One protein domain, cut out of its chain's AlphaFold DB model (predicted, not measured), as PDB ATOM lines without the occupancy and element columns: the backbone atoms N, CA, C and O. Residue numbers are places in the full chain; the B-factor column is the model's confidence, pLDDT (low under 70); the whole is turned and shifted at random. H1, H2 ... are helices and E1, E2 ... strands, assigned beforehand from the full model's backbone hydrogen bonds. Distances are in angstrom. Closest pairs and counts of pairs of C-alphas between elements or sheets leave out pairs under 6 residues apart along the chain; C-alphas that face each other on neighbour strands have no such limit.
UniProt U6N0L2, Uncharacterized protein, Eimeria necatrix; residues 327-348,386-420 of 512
ATOM      1  N   ALA A 327      48.061  26.540   8.548       71.56
ATOM      2  CA  ALA A 327      47.590  26.100   7.234       71.56
ATOM      3  C   ALA A 327      46.866  24.740   7.284       71.56
ATOM      4  O   ALA A 327      45.869  24.565   6.590       71.56
ATOM      5  N   LEU A 328      47.324  23.799   8.118       71.81
ATOM      6  CA  LEU A 328      46.709  22.471   8.251       71.81
ATOM      7  C   LEU A 328      45.388  22.483   9.036       71.81
ATOM      8  O   LEU A 328      44.463  21.771   8.659       71.81
ATOM      9  N   VAL A 329      45.290  23.272  10.114       70.38
ATOM     10  CA  VAL A 329      44.126  23.249  11.026       70.38
ATOM     11  C   VAL A 329      43.088  24.326  10.691       70.38
ATOM     12  O   VAL A 329      41.891  24.086  10.816       70.38
ATOM     13  N   PHE A 330      43.523  25.509  10.245       68.19
ATOM     14  CA  PHE A 330      42.644  26.658   9.980       68.19
ATOM     15  C   PHE A 330      42.602  27.065   8.498       68.19
ATOM     16  O   PHE A 330      41.796  27.915   8.119       68.19
ATOM     17  N   GLY A 331      43.466  26.505   7.645       74.62
ATOM     18  CA  GLY A 331      43.611  26.875   6.231       74.62
ATOM     19  C   GLY A 331      44.329  28.211   6.004       74.62
ATOM     20  O   GLY A 331      45.187  28.314   5.129       74.62
ATOM     21  N   SER A 332      44.021  29.238   6.803       77.06
ATOM     22  CA  SER A 332      44.601  30.579   6.685       77.06
ATOM     23  C   SER A 332      44.837  31.250   8.044       77.06
ATOM     24  O   SER A 332      44.165  30.972   9.039       77.06
ATOM     25  N   TRP A 333      45.766  32.212   8.068       71.94
ATOM     26  CA  TRP A 333      45.990  33.078   9.232       71.94
ATOM     27  C   TRP A 333      44.792  33.991   9.543       71.94
ATOM     28  O   TRP A 333      44.602  34.354  10.699       71.94
ATOM     29  N   GLN A 334      43.950  34.311   8.552       73.50
ATOM     30  CA  GLN A 334      42.688  35.032   8.776       73.50
ATOM     31  C   GLN A 334      41.740  34.193   9.641       73.50
ATOM     32  O   GLN A 334      41.243  34.677  10.652       73.50
ATOM     33  N   ASN A 335      41.555  32.915   9.291       72.56
ATOM     34  CA  ASN A 335      40.682  31.993  10.019       72.56
ATOM     35  C   ASN A 335      41.200  31.712  11.439       72.56
ATOM     36  O   ASN A 335      40.408  31.627  12.372       72.56
ATOM     37  N   PHE A 336      42.522  31.609  11.612       78.94
ATOM     38  CA  PHE A 336      43.151  31.459  12.928       78.94
ATOM     39  C   PHE A 336      42.918  32.678  13.833       78.94
ATOM     40  O   PHE A 336      42.528  32.520  14.988       78.94
ATOM     41  N   LEU A 337      43.102  33.897  13.314       76.00
ATOM     42  CA  LEU A 337      42.905  35.130  14.088       76.00
ATOM     43  C   LEU A 337      41.421  35.469  14.307       76.00
ATOM     44  O   LEU A 337      41.085  36.112  15.297       76.00
ATOM     45  N   ALA A 338      40.527  34.988  13.438       74.31
ATOM     46  CA  ALA A 338      39.077  35.061  13.617       74.31
ATOM     47  C   ALA A 338      38.506  33.982  14.566       74.31
ATOM     48  O   ALA A 338      37.325  34.042  14.915       74.31
ATOM     49  N   ALA A 339      39.310  33.007  15.008       74.00
ATOM     50  CA  ALA A 339      38.882  31.963  15.936       74.00
ATOM     51  C   ALA A 339      39.031  32.387  17.410       74.00
ATOM     52  O   ALA A 339      39.946  33.124  17.780       74.00
ATOM     53  N   GLU A 340      38.170  31.863  18.290       73.69
ATOM     54  CA  GLU A 340      38.324  32.067  19.737       73.69
ATOM     55  C   GLU A 340      39.613  31.404  20.265       73.69
ATOM     56  O   GLU A 340      39.793  30.190  20.059       73.69
ATOM     57  N   PRO A 341      40.474  32.129  21.013       69.56
ATOM     58  CA  PRO A 341      40.215  33.430  21.660       69.56
ATOM     59  C   PRO A 341      40.791  34.675  20.946       69.56
ATOM     60  O   PRO A 341      40.704  35.776  21.486       69.56
ATOM     61  N   PHE A 342      41.436  34.532  19.785       71.00
ATOM     62  CA  PHE A 342      42.188  35.623  19.144       71.00
ATOM     63  C   PHE A 342      41.292  36.730  18.571       71.00
ATOM     64  O   PHE A 342      41.687  37.897  18.575       71.00
ATOM     65  N   ASN A 343      40.058  36.388  18.202       73.06
ATOM     66  CA  ASN A 343      39.013  37.318  17.765       73.06
ATOM     67  C   ASN A 343      38.608  38.373  18.816       73.06
ATOM     68  O   ASN A 343      38.085  39.429  18.460       73.06
ATOM     69  N   GLU A 344      38.838  38.122  20.109       71.62
ATOM     70  CA  GLU A 344      38.590  39.116  21.162       71.62
ATOM     71  C   GLU A 344      39.732  40.148  21.266       71.62
ATOM     72  O   GLU A 344      39.510  41.251  21.771       71.62
ATOM     73  N   LEU A 345      40.922  39.820  20.738       71.44
ATOM     74  CA  LEU A 345      42.155  40.617  20.806       71.44
ATOM     75  C   LEU A 345      42.475  41.370  19.500       71.44
ATOM     76  O   LEU A 345      42.985  42.490  19.551       71.44
ATOM     77  N   PHE A 346      42.178  40.779  18.339       72.94
ATOM     78  CA  PHE A 346      42.531  41.322  17.024       72.94
ATOM     79  C   PHE A 346      41.312  41.438  16.109       72.94
ATOM     80  O   PHE A 346      40.556  40.485  15.929       72.94
ATOM     81  N   LEU A 347      41.159  42.600  15.475       67.38
ATOM     82  CA  LEU A 347      40.210  42.809  14.387       67.38
ATOM     83  C   LEU A 347      40.934  42.597  13.052       67.38
ATOM     84  O   LEU A 347      41.863  43.334  12.718       67.38
ATOM     85  N   VAL A 348      40.499  41.594  12.289       67.31
ATOM     86  CA  VAL A 348      40.962  41.369  10.913       67.31
ATOM     87  C   VAL A 348      40.200  42.323   9.994       67.31
ATOM     88  O   VAL A 348      39.005  42.141   9.757       67.31
ATOM     89  N   LEU A 386      45.787  43.903  10.510       65.62
ATOM     90  CA  LEU A 386      45.368  43.532  11.857       65.62
ATOM     91  C   LEU A 386      45.316  44.783  12.732       65.62
ATOM     92  O   LEU A 386      46.353  45.361  13.055       65.62
ATOM     93  N   ALA A 387      44.115  45.187  13.138       67.38
ATOM     94  CA  ALA A 387      43.949  46.229  14.141       67.38
ATOM     95  C   ALA A 387      43.920  45.578  15.539       67.38
ATOM     96  O   ALA A 387      42.992  44.813  15.829       67.38
ATOM     97  N   PRO A 388      44.908  45.837  16.421       69.06
ATOM     98  CA  PRO A 388      44.838  45.379  17.802       69.06
ATOM     99  C   PRO A 388      43.690  46.104  18.507       69.06
ATOM    100  O   PRO A 388      43.547  47.327  18.405       69.06
ATOM    101  N   ARG A 389      42.853  45.361  19.229       67.81
ATOM    102  CA  ARG A 389      41.751  45.955  19.982       67.81
ATOM    103  C   ARG A 389      42.321  46.669  21.206       67.81
ATOM    104  O   ARG A 389      42.926  46.036  22.066       67.81
ATOM    105  N   LEU A 390      42.113  47.984  21.300       60.62
ATOM    106  CA  LEU A 390      42.476  48.741  22.499       60.62
ATOM    107  C   LEU A 390      41.578  48.297  23.662       60.62
ATOM    108  O   LEU A 390      40.358  48.451  23.616       60.62
ATOM    109  N   VAL A 391      42.199  47.705  24.681       69.69
ATOM    110  CA  VAL A 391      41.553  47.091  25.849       69.69
ATOM    111  C   VAL A 391      42.326  47.519  27.099       69.69
ATOM    112  O   VAL A 391      43.553  47.598  27.072       69.69
ATOM    113  N   ALA A 392      41.622  47.813  28.197       77.06
ATOM    114  CA  ALA A 392      42.256  48.190  29.463       77.06
ATOM    115  C   ALA A 392      43.126  47.038  30.016       77.06
ATOM    116  O   ALA A 392      42.749  45.876  29.843       77.06
ATOM    117  N   PRO A 393      44.246  47.305  30.718       71.75
ATOM    118  CA  PRO A 393      45.183  46.256  31.137       71.75
ATOM    119  C   PRO A 393      44.519  45.161  31.988       71.75
ATOM    120  O   PRO A 393      44.727  43.981  31.731       71.75
ATOM    121  N   GLU A 394      43.630  45.530  32.916       75.00
ATOM    122  CA  GLU A 394      42.853  44.578  33.727       75.00
ATOM    123  C   GLU A 394      41.946  43.669  32.877       75.00
ATOM    124  O   GLU A 394      41.792  42.479  33.156       75.00
ATOM    125  N   GLN A 395      41.353  44.214  31.812       73.88
ATOM    126  CA  GLN A 395      40.495  43.463  30.896       73.88
ATOM    127  C   GLN A 395      41.317  42.543  29.987       73.88
ATOM    128  O   GLN A 395      40.922  41.398  29.783       73.88
ATOM    129  N   LEU A 396      42.474  42.998  29.494       77.38
ATOM    130  CA  LEU A 396      43.411  42.173  28.727       77.38
ATOM    131  C   LEU A 396      43.850  40.951  29.545       77.38
ATOM    132  O   LEU A 396      43.833  39.827  29.049       77.38
ATOM    133  N   ASP A 397      44.150  41.162  30.822       76.00
ATOM    134  CA  ASP A 397      44.560  40.119  31.758       76.00
ATOM    135  C   ASP A 397      43.440  39.072  31.985       76.00
ATOM    136  O   ASP A 397      43.689  37.863  32.021       76.00
ATOM    137  N   VAL A 398      42.173  39.509  32.040       79.19
ATOM    138  CA  VAL A 398      40.991  38.622  32.080       79.19
ATOM    139  C   VAL A 398      40.788  37.867  30.759       79.19
ATOM    140  O   VAL A 398      40.504  36.663  30.793       79.19
ATOM    141  N   LEU A 399      40.958  38.527  29.607       78.50
ATOM    142  CA  LEU A 399      40.857  37.905  28.280       78.50
ATOM    143  C   LEU A 399      41.934  36.830  28.089       78.50
ATOM    144  O   LEU A 399      41.603  35.703  27.724       78.50
ATOM    145  N   LEU A 400      43.194  37.112  28.428       79.44
ATOM    146  CA  LEU A 400      44.292  36.142  28.357       79.44
ATOM    147  C   LEU A 400      44.058  34.947  29.298       79.44
ATOM    148  O   LEU A 400      44.176  33.791  28.879       79.44
ATOM    149  N   LYS A 401      43.615  35.192  30.539       78.00
ATOM    150  CA  LYS A 401      43.261  34.125  31.498       78.00
ATOM    151  C   LYS A 401      42.022  33.330  31.074       78.00
ATOM    152  O   LYS A 401      41.863  32.183  31.493       78.00
ATOM    153  N   ARG A 402      41.114  33.884  30.262       81.50
ATOM    154  CA  ARG A 402      40.004  33.145  29.625       81.50
ATOM    155  C   ARG A 402      40.502  32.333  28.427       81.50
ATOM    156  O   ARG A 402      40.240  31.133  28.381       81.50
ATOM    157  N   GLY A 403      41.254  32.951  27.519       79.12
ATOM    158  CA  GLY A 403      41.795  32.328  26.313       79.12
ATOM    159  C   GLY A 403      42.703  31.139  26.610       79.12
ATOM    160  O   GLY A 403      42.499  30.070  26.044       79.12
ATOM    161  N   SER A 404      43.611  31.272  27.583       79.06
ATOM    162  CA  SER A 404      44.452  30.171  28.075       79.06
ATOM    163  C   SER A 404      43.618  28.959  28.521       79.06
ATOM    164  O   SER A 404      43.846  27.843  28.057       79.06
ATOM    165  N   ARG A 405      42.559  29.169  29.322       78.69
ATOM    166  CA  ARG A 405      41.648  28.090  29.756       78.69
ATOM    167  C   ARG A 405      40.827  27.484  28.611       78.69
ATOM    168  O   ARG A 405      40.499  26.302  28.679       78.69
ATOM    169  N   LEU A 406      40.479  28.259  27.582       81.94
ATOM    170  CA  LEU A 406      39.782  27.747  26.394       81.94
ATOM    171  C   LEU A 406      40.714  26.903  25.515       81.94
ATOM    172  O   LEU A 406      40.327  25.813  25.104       81.94
ATOM    173  N   LEU A 407      41.943  27.366  25.274       79.94
ATOM    174  CA  LEU A 407      42.953  26.627  24.511       79.94
ATOM    175  C   LEU A 407      43.389  25.349  25.239       79.94
ATOM    176  O   LEU A 407      43.461  24.300  24.608       79.94
ATOM    177  N   HIS A 408      43.578  25.399  26.563       77.56
ATOM    178  CA  HIS A 408      43.882  24.209  27.360       77.56
ATOM    179  C   HIS A 408      42.766  23.161  27.255       77.56
ATOM    180  O   HIS A 408      43.050  22.005  26.975       77.56
ATOM    181  N   ARG A 409      41.491  23.570  27.345       79.38
ATOM    182  CA  ARG A 409      40.343  22.663  27.160       79.38
ATOM    183  C   ARG A 409      40.223  22.093  25.746       79.38
ATOM    184  O   ARG A 409      39.802  20.948  25.608       79.38
ATOM    185  N   LYS A 410      40.557  22.866  24.703       78.69
ATOM    186  CA  LYS A 410      40.612  22.365  23.315       78.69
ATOM    187  C   LYS A 410      41.704  21.297  23.178       78.69
ATOM    188  O   LYS A 410      41.410  20.199  22.722       78.69
ATOM    189  N   LEU A 411      42.903  21.573  23.696       79.31
ATOM    190  CA  LEU A 411      44.024  20.631  23.725       79.31
ATOM    191  C   LEU A 411      43.701  19.359  24.533       79.31
ATOM    192  O   LEU A 411      43.935  18.255  24.053       79.31
ATOM    193  N   GLU A 412      43.118  19.490  25.729       75.12
ATOM    194  CA  GLU A 412      42.632  18.354  26.529       75.12
ATOM    195  C   GLU A 412      41.593  17.526  25.759       75.12
ATOM    196  O   GLU A 412      41.635  16.296  25.805       75.12
ATOM    197  N   ALA A 413      40.675  18.174  25.034       74.19
ATOM    198  CA  ALA A 413      39.669  17.491  24.228       74.19
ATOM    199  C   ALA A 413      40.309  16.709  23.069       74.19
ATOM    200  O   ALA A 413      40.082  15.502  22.984       74.19
ATOM    201  N   GLU A 414      41.144  17.349  22.247       71.50
ATOM    202  CA  GLU A 414      41.852  16.740  21.108       71.50
ATOM    203  C   GLU A 414      42.737  15.562  21.553       71.50
ATOM    204  O   GLU A 414      42.599  14.444  21.043       71.50
ATOM    205  N   LEU A 415      43.553  15.756  22.596       69.12
ATOM    206  CA  LEU A 415      44.340  14.680  23.205       69.12
ATOM    207  C   LEU A 415      43.441  13.554  23.742       69.12
ATOM    208  O   LEU A 415      43.766  12.379  23.581       69.12
ATOM    209  N   SER A 416      42.285  13.869  24.338       62.84
ATOM    210  CA  SER A 416      41.360  12.838  24.824       62.84
ATOM    211  C   SER A 416      40.645  12.066  23.707       62.84
ATOM    212  O   SER A 416      40.270  10.916  23.942       62.84
ATOM    213  N   VAL A 417      40.465  12.662  22.522       55.66
ATOM    214  CA  VAL A 417      39.825  12.043  21.348       55.66
ATOM    215  C   VAL A 417      40.766  11.032  20.696       55.66
ATOM    216  O   VAL A 417      40.400   9.862  20.577       55.66
ATOM    217  N   HIS A 418      42.016  11.416  20.419       54.00
ATOM    218  CA  HIS A 418      43.016  10.510  19.833       54.00
ATOM    219  C   HIS A 418      43.366   9.304  20.727       54.00
ATOM    220  O   HIS A 418      43.910   8.308  20.256       54.00
ATOM    221  N   TRP A 419      43.027   9.350  22.020       55.19
ATOM    222  CA  TRP A 419      43.166   8.219  22.947       55.19
ATOM    223  C   TRP A 419      41.911   7.329  23.032       55.19
ATOM    224  O   TRP A 419      41.919   6.353  23.793       55.19
ATOM    225  N   ARG A 420      40.836   7.642  22.296       53.22
ATOM    226  CA  ARG A 420      39.531   6.946  22.321       53.22
ATOM    227  C   ARG A 420      39.107   6.395  20.963       53.22
ATOM    228  O   ARG A 420      38.484   5.337  20.932       53.22
TER     229      ARG A 420
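Overview. This is residues 327 to 348 and 386 to 420 of the 512 residues of an uncharacterized protein of Eimeria necatrix (UniProt U6N0L2). A small head, made of H1 and the short two-stranded antiparallel sheet E1 - E2, is joined at one end to the long helix H2, which makes the longest axis. Residues 408 to 420, of which 408 to 418 belong to H2, stick out freely. The 57 printed residues are mostly helix, in the order H1, E1, E2, H2, loose with a radius of gyration of the C-alphas of 13.5 A, and flat, spanning 42 by 26 by 8 A.

Along the chain. H1, residues 333 to 337, begins at C-alpha 333 (45.990, 33.078, 9.232). E1 is residues 346 to 348 and E2 residues 386 to 388. H2, residues 393 to 418, is 37.6 A long and ends at C-alpha 418 (43.016, 10.510, 19.833).

Arrangement. The closest C-alphas of H1 and E1, Leu 337 and Phe 346, are 6.9 A apart. E1 and E2 are antiparallel at 154 degrees; N 347 and O 387 are within hydrogen-bond range at 2.9 A. H1 and H2 are apart, as are E1 and H2. Every O i to N i+4 pair is within range in H1, and 21 of 22 in H2.

Size, cuts and confidence. Residues 349 to 385 are not printed; C-alphas 348 and 386 are 5.0 A apart across the cut. Mean pLDDT of the printed part is 72.4, with residues 386 to 391 and 415 to 420 among those under 70.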